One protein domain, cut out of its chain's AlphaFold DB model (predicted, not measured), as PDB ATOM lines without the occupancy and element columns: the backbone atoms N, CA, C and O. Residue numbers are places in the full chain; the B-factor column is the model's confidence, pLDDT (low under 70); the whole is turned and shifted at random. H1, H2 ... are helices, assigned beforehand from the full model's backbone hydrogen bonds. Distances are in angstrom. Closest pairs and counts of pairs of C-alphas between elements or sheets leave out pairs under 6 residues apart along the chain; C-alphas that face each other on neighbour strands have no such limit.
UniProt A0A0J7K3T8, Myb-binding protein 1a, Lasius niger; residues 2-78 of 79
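This is residues 2 to 78 of the 79 residues of the protein "Myb-binding protein 1a" of Lasius niger (UniProt A0A0J7K3T8). Two long helices, H2 and H3, form a helical hairpin whose turn, residues 39 to 44, sticks out free; the shorter H1 folds back along residues 22 to 30 of H2, near the hairpin's other end. The short H4 is set steeply beside the last part of H3, away from H1 and H2. The printed part has 77 residues with four named helices, H1 to H4 in chain order, and no named strand: all helix. It is compact, with a radius of gyration of the C-alphas of 12.7 A and spans of 35 by 27 by 20 A.

H1, residues 2 to 14, begins at C-alpha 2 (237.217, 224.174, 209.614) and measures 18.5 A. H2, residues 19 to 41, measures 30.4 A, with a kink of 32 degrees near residue 31. H3, residues 43 to 60, measures 26.1 A. H4, residues 69 to 76, measures 10.8 A and ends at C-alpha 76 (243.202, 199.662, 207.146).

H1, H2 and H3 form an up-and-down bundle, each running against the one before. H1 and H2, a hairpin, touch at a shallow tilt of 17 degrees, opposite ways; their closest C-alphas, Gly 11 and Arg 22, are 5.5 A apart. H1, with residues 4 to 8 alone, touches H3, C-alphas 8 and 56 being closest at 7.6 A. H2 and H3 touch, opposite ways at 17 degrees, a shallow tilt; C-alphas 38 and 45 are closest, 6.0 A apart. H3 and H4 only just touch, with 3 pairs of C-alphas within 8 A, the closest Lys 58 and Glu 72 at 6.7 A, at a steep tilt of 53 degrees. H4 is apart from H1 and H2. Every O i to N i+4 pair is within hydrogen-bond range in H1 and H4, 16 of 19 in H2 and 12 of 14 in H3.

The two farthest C-alphas, Glu 17 and Gly 42, are 35.9 A apart. The printed part has no cut and no long link. Mean pLDDT of the printed part is 74.6; 20 residues are under 70, among them 37 to 46 and 74 to 78.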
ATOM      1  N   GLY A   2     237.854 224.126 208.281       68.56
ATOM      2  CA  GLY A   2     237.217 224.174 209.614       68.56
ATOM      3  C   GLY A   2     236.294 222.987 209.939       68.56
ATOM      4  O   GLY A   2     236.458 222.360 210.981       68.56
ATOM      5  N   ALA A   3     235.399 222.618 209.016       69.19
ATOM      6  CA  ALA A   3     234.412 221.553 209.237       69.19
ATOM      7  C   ALA A   3     235.050 220.166 209.451       69.19
ATOM      8  O   ALA A   3     234.717 219.471 210.404       69.19
ATOM      9  N   MET A   4     236.035 219.783 208.628       73.19
ATOM     10  CA  MET A   4     236.750 218.503 208.776       73.19
ATOM     11  C   MET A   4     237.462 218.381 210.128       73.19
ATOM     12  O   MET A   4     237.383 217.340 210.776       73.19
ATOM     13  N   LYS A   5     238.124 219.453 210.583       77.06
ATOM     14  CA  LYS A   5     238.819 219.475 211.878       77.06
ATOM     15  C   LYS A   5     237.835 219.396 213.050       77.06
ATOM     16  O   LYS A   5     238.129 218.752 214.054       77.06
ATOM     17  N   GLN A   6     236.659 220.012 212.919       80.06
ATOM     18  CA  GLN A   6     235.589 219.904 213.912       80.06
ATOM     19  C   GLN A   6     235.011 218.487 213.980       80.06
ATOM     20  O   GLN A   6     234.911 217.939 215.077       80.06
ATOM     21  N   VAL A   7     234.693 217.872 212.835       76.94
ATOM     22  CA  VAL A   7     234.207 216.481 212.766       76.94
ATOM     23  C   VAL A   7     235.234 215.523 213.362       76.94
ATOM     24  O   VAL A   7     234.880 214.679 214.181       76.94
ATOM     25  N   TRP A   8     236.513 215.709 213.029       77.44
ATOM     26  CA  TRP A   8     237.613 214.955 213.622       77.44
ATOM     27  C   TRP A   8     237.665 215.106 215.149       77.44
ATOM     28  O   TRP A   8     237.680 214.110 215.868       77.44
ATOM     29  N   GLY A   9     237.614 216.340 215.662       80.12
ATOM     30  CA  GLY A   9     237.624 216.601 217.102       80.12
ATOM     31  C   GLY A   9     236.415 216.012 217.840       80.12
ATOM     32  O   GLY A   9     236.552 215.542 218.967       80.12
ATOM     33  N   ILE A  10     235.234 215.993 217.217       81.88
ATOM     34  CA  ILE A  10     234.048 215.318 217.769       81.88
ATOM     35  C   ILE A  10     234.255 213.798 217.773       81.88
ATOM     36  O   ILE A  10     233.972 213.150 218.781       81.88
ATOM     37  N   GLY A  11     234.784 213.248 216.678       76.75
ATOM     38  CA  GLY A  11     235.092 211.828 216.529       76.75
ATOM     39  C   GLY A  11     236.119 211.334 217.547       76.75
ATOM     40  O   GLY A  11     235.894 210.306 218.175       76.75
ATOM     41  N   GLN A  12     237.196 212.086 217.789       78.50
ATOM     42  CA  GLN A  12     238.168 211.758 218.837       78.50
ATOM     43  C   GLN A  12     237.550 211.805 220.234       78.50
ATOM     44  O   GLN A  12     237.784 210.896 221.018       78.50
ATOM     45  N   ARG A  13     236.742 212.823 220.553       80.31
ATOM     46  CA  ARG A  13     236.140 212.944 221.892       80.31
ATOM     47  C   ARG A  13     235.101 211.864 222.194       80.31
ATOM     48  O   ARG A  13     234.956 211.489 223.348       80.31
ATOM     49  N   LYS A  14     234.347 211.407 221.189       77.44
ATOM     50  CA  LYS A  14     233.256 210.433 221.375       77.44
ATOM     51  C   LYS A  14     233.642 208.988 221.053       77.44
ATOM     52  O   LYS A  14     233.027 208.080 221.596       77.44
ATOM     53  N   PHE A  15     234.619 208.771 220.174       74.31
ATOM     54  CA  PHE A  15     234.931 207.461 219.588       74.31
ATOM     55  C   PHE A  15     236.447 207.191 219.562       74.31
ATOM     56  O   PHE A  15     236.971 206.655 218.585       74.31
ATOM     57  N   ALA A  16     237.161 207.584 220.626       67.50
ATOM     58  CA  ALA A  16     238.629 207.571 220.758       67.50
ATOM     59  C   ALA A  16     239.331 206.224 220.483       67.50
ATOM     60  O   ALA A  16     240.509 206.230 220.131       67.50
ATOM     61  N   GLU A  17     238.615 205.103 220.526       71.88
ATOM     62  CA  GLU A  17     239.153 203.763 220.218       71.88
ATOM     63  C   GLU A  17     238.425 203.085 219.044       71.88
ATOM     64  O   GLU A  17     238.883 202.089 218.499       71.88
ATOM     65  N   ASP A  18     237.309 203.661 218.591       81.31
ATOM     66  CA  ASP A  18     236.347 202.994 217.714       81.31
ATOM     67  C   ASP A  18     236.485 203.507 216.266       81.31
ATOM     68  O   ASP A  18     235.732 204.370 215.790       81.31
ATOM     69  N   PHE A  19     237.517 203.023 215.565       74.75
ATOM     70  CA  PHE A  19     237.885 203.471 214.211       74.75
ATOM     71  C   PHE A  19     236.714 203.368 213.221       74.75
ATOM     72  O   PHE A  19     236.426 204.313 212.478       74.75
ATOM     73  N   LYS A  20     235.966 202.260 213.273       81.12
ATOM     74  CA  LYS A  20     234.808 202.008 212.405       81.12
ATOM     75  C   LYS A  20     233.719 203.071 212.573       81.12
ATOM     76  O   LYS A  20     233.170 203.556 211.582       81.12
ATOM     77  N   ARG A  21     233.447 203.499 213.811       82.06
ATOM     78  CA  ARG A  21     232.460 204.555 214.094       82.06
ATOM     79  C   ARG A  21     232.925 205.938 213.639       82.06
ATOM     80  O   ARG A  21     232.101 206.715 213.160       82.06
ATOM     81  N   ARG A  22     234.229 206.242 213.702       80.69
ATOM     82  CA  ARG A  22     234.767 207.494 213.127       80.69
ATOM     83  C   ARG A  22     234.602 207.550 211.616       80.69
ATOM     84  O   ARG A  22     234.252 208.599 211.083       80.69
ATOM     85  N   MET A  23     234.818 206.424 210.940       80.69
ATOM     86  CA  MET A  23     234.690 206.342 209.484       80.69
ATOM     87  C   MET A  23     233.237 206.432 209.053       80.69
ATOM     88  O   MET A  23     232.932 207.143 208.102       80.69
ATOM     89  N   TRP A  24     232.330 205.827 209.817       84.25
ATOM     90  CA  TRP A  24     230.896 205.996 209.608       84.25
ATOM     91  C   TRP A  24     230.448 207.462 209.751       84.25
ATOM     92  O   TRP A  24     229.731 207.968 208.891       84.25
ATOM     93  N   MET A  25     230.925 208.190 210.771       80.38
ATOM     94  CA  MET A  25     230.642 209.628 210.908       80.38
ATOM     95  C   MET A  25     231.206 210.466 209.755       80.38
ATOM     96  O   MET A  25     230.563 211.423 209.323       80.38
ATOM     97  N   PHE A  26     232.401 210.133 209.263       78.88
ATOM     98  CA  PHE A  26     232.985 210.810 208.107       78.88
ATOM     99  C   PHE A  26     232.159 210.590 206.840       78.88
ATOM    100  O   PHE A  26     231.865 211.551 206.129       78.88
ATOM    101  N   ASP A  27     231.749 209.347 206.584       82.50
ATOM    102  CA  ASP A  27     230.925 208.999 205.426       82.50
ATOM    103  C   ASP A  27     229.550 209.690 205.485       82.50
ATOM    104  O   ASP A  27     229.027 210.134 204.468       82.50
ATOM    105  N   LEU A  28     228.982 209.872 206.680       83.06
ATOM    106  CA  LEU A  28     227.713 210.583 206.849       83.06
ATOM    107  C   LEU A  28     227.824 212.095 206.686       83.06
ATOM    108  O   LEU A  28     226.981 212.700 206.027       83.06
ATOM    109  N   LEU A  29     228.819 212.716 207.321       81.06
ATOM    110  CA  LEU A  29     228.884 214.174 207.438       81.06
ATOM    111  C   LEU A  29     229.740 214.801 206.347       81.06
ATOM    112  O   LEU A  29     229.359 215.803 205.760       81.06
ATOM    113  N   VAL A  30     230.912 214.235 206.079       76.06
ATOM    114  CA  VAL A  30     231.896 214.859 205.191       76.06
ATOM    115  C   VAL A  30     231.684 214.401 203.757       76.06
ATOM    116  O   VAL A  30     231.646 215.238 202.861       76.06
ATOM    117  N   LYS A  31     231.477 213.101 203.527       77.81
ATOM    118  CA  LYS A  31     231.257 212.576 202.175       77.81
ATOM    119  C   LYS A  31     229.949 213.070 201.558       77.81
ATOM    120  O   LYS A  31     229.976 213.397 200.384       77.81
ATOM    121  N   ASN A  32     228.857 213.221 202.314       77.12
ATOM    122  CA  ASN A  32     227.631 213.841 201.779       77.12
ATOM    123  C   ASN A  32     227.847 215.297 201.349       77.12
ATOM    124  O   ASN A  32     227.449 215.679 200.254       77.12
ATOM    125  N   ILE A  33     228.516 216.108 202.176       73.31
ATOM    126  CA  ILE A  33     228.811 217.511 201.837       73.31
ATOM    127  C   ILE A  33     229.733 217.588 200.613       73.31
ATOM    128  O   ILE A  33     229.517 218.410 199.726       73.31
ATOM    129  N   LEU A  34     230.746 216.720 200.549       73.69
ATOM    130  CA  LEU A  34     231.693 216.661 199.438       73.69
ATOM    131  C   LEU A  34     231.058 216.132 198.144       73.69
ATOM    132  O   LEU A  34     231.358 216.666 197.086       73.69
ATOM    133  N   MET A  35     230.175 215.132 198.218       71.25
ATOM    134  CA  MET A  35     229.433 214.596 197.068       71.25
ATOM    135  C   MET A  35     228.455 215.628 196.513       71.25
ATOM    136  O   MET A  35     228.476 215.876 195.313       71.25
ATOM    137  N   ASN A  36     227.687 216.304 197.374       70.44
ATOM    138  CA  ASN A  36     226.838 217.418 196.940       70.44
ATOM    139  C   ASN A  36     227.669 218.541 196.305       70.44
ATOM    140  O   ASN A  36     227.270 219.117 195.300       70.44
ATOM    141  N   GLY A  37     228.843 218.850 196.865       67.50
ATOM    142  CA  GLY A  37     229.763 219.820 196.271       67.50
ATOM    143  C   GLY A  37     230.284 219.381 194.901       67.50
ATOM    144  O   GLY A  37     230.273 220.172 193.964       67.50
ATOM    145  N   ALA A  38     230.695 218.120 194.763       68.25
ATOM    146  CA  ALA A  38     231.214 217.557 193.519       68.25
ATOM    147  C   ALA A  38     230.144 217.457 192.418       68.25
ATOM    148  O   ALA A  38     230.457 217.686 191.252       68.25
ATOM    149  N   GLU A  39     228.890 217.172 192.780       68.38
ATOM    150  CA  GLU A  39     227.755 217.162 191.851       68.38
ATOM    151  C   GLU A  39     227.497 218.557 191.262       68.38
ATOM    152  O   GLU A  39     227.244 218.694 190.068       68.38
ATOM    153  N   ILE A  40     227.651 219.607 192.075       66.44
ATOM    154  CA  ILE A  40     227.460 220.996 191.638       66.44
ATOM    155  C   ILE A  40     228.709 221.537 190.902       66.44
ATOM    156  O   ILE A  40     228.574 222.361 190.000       66.44
ATOM    157  N   TRP A  41     229.931 221.130 191.290       66.31
ATOM    158  CA  TRP A  41     231.196 221.781 190.873       66.31
ATOM    159  C   TRP A  41     232.009 220.979 189.834       66.31
ATOM    160  O   TRP A  41     232.974 221.501 189.271       66.31
ATOM    161  N   GLY A  42     231.612 219.741 189.524       62.38
ATOM    162  CA  GLY A  42     232.200 218.917 188.463       62.38
ATOM    163  C   GLY A  42     233.519 218.206 188.820       62.38
ATOM    164  O   GLY A  42     234.126 218.409 189.870       62.38
ATOM    165  N   TRP A  43     233.983 217.353 187.896       60.59
ATOM    166  CA  TRP A  43     235.048 216.342 188.059       60.59
ATOM    167  C   TRP A  43     236.389 216.822 188.642       60.59
ATOM    168  O   TRP A  43     237.106 216.025 189.245       60.59
ATOM    169  N   LYS A  44     236.744 218.104 188.493       65.62
ATOM    170  CA  LYS A  44     238.031 218.655 188.952       65.62
ATOM    171  C   LYS A  44     238.184 218.612 190.476       65.62
ATOM    172  O   LYS A  44     239.297 218.474 190.968       65.62
ATOM    173  N   GLU A  45     237.076 218.666 191.211       68.50
ATOM    174  CA  GLU A  45     237.102 218.572 192.671       68.50
ATOM    175  C   GLU A  45     236.969 217.138 193.187       68.50
ATOM    176  O   GLU A  45     237.172 216.906 194.374       68.50
ATOM    177  N   TYR A  46     236.729 216.146 192.324       68.69
ATOM    178  CA  TYR A  46     236.703 214.740 192.742       68.69
ATOM    179  C   TYR A  46     238.071 214.287 193.283       68.69
ATOM    180  O   TYR A  46     238.143 213.634 194.323       68.69
ATOM    181  N   GLU A  47     239.165 214.732 192.656       71.62
ATOM    182  CA  GLU A  47     240.526 214.499 193.163       71.62
ATOM    183  C   GLU A  47     240.740 215.178 194.530       71.62
ATOM    184  O   GLU A  47     241.395 214.635 195.424       71.62
ATOM    185  N   THR A  48     240.145 216.353 194.744       75.00
ATOM    186  CA  THR A  48     240.190 217.048 196.037       75.00
ATOM    187  C   THR A  48     239.389 216.305 197.101       75.00
ATOM    188  O   THR A  48     239.862 216.183 198.232       75.00
ATOM    189  N   VAL A  49     238.215 215.763 196.756       75.19
ATOM    190  CA  VAL A  49     237.409 214.910 197.644       75.19
ATOM    191  C   VAL A  49     238.220 213.694 198.085       75.19
ATOM    192  O   VAL A  49     238.264 213.380 199.278       75.19
ATOM    193  N   GLU A  50     238.915 213.049 197.150       76.25
ATOM    194  CA  GLU A  50     239.752 211.882 197.422       76.25
ATOM    195  C   GLU A  50     240.935 212.238 198.339       76.25
ATOM    196  O   GLU A  50     241.133 211.612 199.382       76.25
ATOM    197  N   ARG A  51     241.628 213.351 198.064       80.38
ATOM    198  CA  ARG A  51     242.691 213.882 198.938       80.38
ATOM    199  C   ARG A  51     242.186 214.266 200.331       80.38
ATOM    200  O   ARG A  51     242.923 214.144 201.313       80.38
ATOM    201  N   CYS A  52     240.959 214.769 200.447       78.38
ATOM    202  CA  CYS A  52     240.343 215.096 201.732       78.38
ATOM    203  C   CYS A  52     240.023 213.838 202.544       78.38
ATOM    204  O   CYS A  52     240.265 213.818 203.753       78.38
ATOM    205  N   LYS A  53     239.532 212.789 201.881       78.44
ATOM    206  CA  LYS A  53     239.296 211.483 202.491       78.44
ATOM    207  C   LYS A  53     240.595 210.865 203.007       78.44
ATOM    208  O   LYS A  53     240.649 210.510 204.182       78.44
ATOM    209  N   ASP A  54     241.652 210.844 202.201       82.06
ATOM    210  CA  ASP A  54     242.960 210.318 202.615       82.06
ATOM    211  C   ASP A  54     243.512 211.061 203.838       82.06
ATOM    212  O   ASP A  54     243.941 210.451 204.818       82.06
ATOM    213  N   LYS A  55     243.437 212.399 203.851       82.06
ATOM    214  CA  LYS A  55     243.861 213.196 205.017       82.06
ATOM    215  C   LYS A  55     243.081 212.840 206.280       82.06
ATOM    216  O   LYS A  55     243.677 212.727 207.351       82.06
ATOM    217  N   PHE A  56     241.767 212.665 206.168       77.75
ATOM    218  CA  PHE A  56     240.939 212.314 207.317       77.75
ATOM    219  C   PHE A  56     241.265 210.923 207.859       77.75
ATOM    220  O   PHE A  56     241.270 210.708 209.073       77.75
ATOM    221  N   ILE A  57     241.565 209.978 206.974       80.31
ATOM    222  CA  ILE A  57     241.923 208.624 207.374       80.31
ATOM    223  C   ILE A  57     243.294 208.599 208.045       80.31
ATOM    224  O   ILE A  57     243.438 207.964 209.087       80.31
ATOM    225  N   LYS A  58     244.280 209.330 207.516       82.44
ATOM    226  CA  LYS A  58     245.587 209.464 208.173       82.44
ATOM    227  C   LYS A  58     245.438 210.020 209.585       82.44
ATOM    228  O   LYS A  58     245.929 209.401 210.519       82.44
ATOM    229  N   TRP A  59     244.653 211.084 209.770       80.12
ATOM    230  CA  TRP A  59     244.320 211.572 211.114       80.12
ATOM    231  C   TRP A  59     243.625 210.506 211.968       80.12
ATOM    232  O   TRP A  59     244.002 210.319 213.122       80.12
ATOM    233  N   SER A  60     242.687 209.754 211.385       76.50
ATOM    234  CA  SER A  60     241.985 208.631 212.030       76.50
ATOM    235  C   SER A  60     242.890 207.543 212.571       76.50
ATOM    236  O   SER A  60     242.628 207.028 213.657       76.50
ATOM    237  N   LEU A  61     243.967 207.264 211.849       78.38
ATOM    238  CA  LEU A  61     244.989 206.291 212.204       78.38
ATOM    239  C   LEU A  61     246.130 206.898 213.044       78.38
ATOM    240  O   LEU A  61     247.070 206.189 213.384       78.38
ATOM    241  N   GLY A  62     246.083 208.197 213.363       79.94
ATOM    242  CA  GLY A  62     247.181 208.899 214.041       79.94
ATOM    243  C   GLY A  62     248.441 209.067 213.181       79.94
ATOM    244  O   GLY A  62     249.510 209.355 213.709       79.94
ATOM    245  N   LEU A  63     248.323 208.884 211.865       80.12
ATOM    246  CA  LEU A  63     249.404 209.029 210.897       80.12
ATOM    247  C   LEU A  63     249.580 210.496 210.497       80.12
ATOM    248  O   LEU A  63     248.613 211.258 210.387       80.12
ATOM    249  N   ASP A  64     250.824 210.886 210.212       76.69
ATOM    250  CA  ASP A  64     251.112 212.215 209.680       76.69
ATOM    251  C   ASP A  64     250.477 212.396 208.288       76.69
ATOM    252  O   ASP A  64     250.360 211.446 207.508       76.69
ATOM    253  N   TRP A  65     250.079 213.618 207.944       69.25
ATOM    254  CA  TRP A  65     249.447 213.929 206.659       69.25
ATOM    255  C   TRP A  65     250.361 213.651 205.451       69.25
ATOM    256  O   TRP A  65     249.853 213.313 204.373       69.25
ATOM    257  N   ASN A  66     251.684 213.730 205.643       77.56
ATOM    258  CA  ASN A  66     252.714 213.403 204.657       77.56
ATOM    259  C   ASN A  66     253.002 211.891 204.568       77.56
ATOM    260  O   ASN A  66     253.787 211.452 203.730       77.56
ATOM    261  N   THR A  67     252.357 211.066 205.404       76.44
ATOM    262  CA  THR A  67     252.519 209.608 205.362       76.44
ATOM    263  C   THR A  67     252.087 209.075 203.991       76.44
ATOM    264  O   THR A  67     250.964 209.360 203.561       76.44
ATOM    265  N   PRO A  68     252.925 208.300 203.284       76.44
ATOM    266  CA  PRO A  68     252.560 207.738 201.990       76.44
ATOM    267  C   PRO A  68     251.319 206.836 202.057       76.44
ATOM    268  O   PRO A  68     251.172 206.027 202.974       76.44
ATOM    269  N   GLY A  69     250.447 206.916 201.047       70.56
ATOM    270  CA  GLY A  69     249.154 206.208 201.033       70.56
ATOM    271  C   GLY A  69     249.238 204.673 201.085       70.56
ATOM    272  O   GLY A  69     248.262 204.014 201.434       70.56
ATOM    273  N   TYR A  70     250.395 204.066 200.800       72.25
ATOM    274  CA  TYR A  70     250.568 202.612 200.929       72.25
ATOM    275  C   TYR A  70     250.608 202.137 202.393       72.25
ATOM    276  O   TYR A  70     250.219 201.006 202.677       72.25
ATOM    277  N   ILE A  71     251.043 202.992 203.327       71.88
ATOM    278  CA  ILE A  71     251.051 202.691 204.768       71.88
ATOM    279  C   ILE A  71     249.620 202.721 205.307       71.88
ATOM    280  O   ILE A  71     249.223 201.848 206.072       71.88
ATOM    281  N   GLU A  72     248.827 203.685 204.839       65.50
ATOM    282  CA  GLU A  72     247.408 203.799 205.168       65.50
ATOM    283  C   GLU A  72     246.622 202.546 204.758       65.50
ATOM    284  O   GLU A  72     245.826 202.041 205.546       65.50
ATOM    285  N   LYS A  73     246.869 202.012 203.552       70.69
ATOM    286  CA  LYS A  73     246.220 200.777 203.076       70.69
ATOM    287  C   LYS A  73     246.540 199.577 203.970       70.69
ATOM    288  O   LYS A  73     245.619 198.924 204.438       70.69
ATOM    289  N   LYS A  74     247.818 199.361 204.304       69.56
ATOM    290  CA  LYS A  74     248.224 198.267 205.207       69.56
ATOM    291  C   LYS A  74     247.592 198.362 206.597       69.56
ATOM    292  O   LYS A  74     247.256 197.340 207.183       69.56
ATOM    293  N   GLN A  75     247.461 199.578 207.127       68.25
ATOM    294  CA  GLN A  75     246.846 199.808 208.433       68.25
ATOM    295  C   GLN A  75     245.341 199.531 208.386       68.25
ATOM    296  O   GLN A  75     244.842 198.836 209.259       68.25
ATOM    297  N   LYS A  76     244.629 199.985 207.342       62.41
ATOM    298  CA  LYS A  76     243.202 199.662 207.146       62.41
ATOM    299  C   LYS A  76     242.931 198.167 207.083       62.41
ATOM    300  O   LYS A  76     241.959 197.733 207.678       62.41
ATOM    301  N   ASP A  77     243.772 197.410 206.384       61.88
ATOM    302  CA  ASP A  77     243.587 195.962 206.219       61.88
ATOM    303  C   ASP A  77     243.779 195.183 207.540       61.88
ATOM    304  O   ASP A  77     243.483 193.992 207.600       61.88
ATOM    305  N   SER A  78     244.272 195.844 208.597       59.00
ATOM    306  CA  SER A  78     244.458 195.271 209.939       59.00
ATOM    307  C   SER A  78     243.329 195.602 210.936       59.00
ATOM    308  O   SER A  78     243.406 195.132 212.071       59.00
TER     309      SER A  78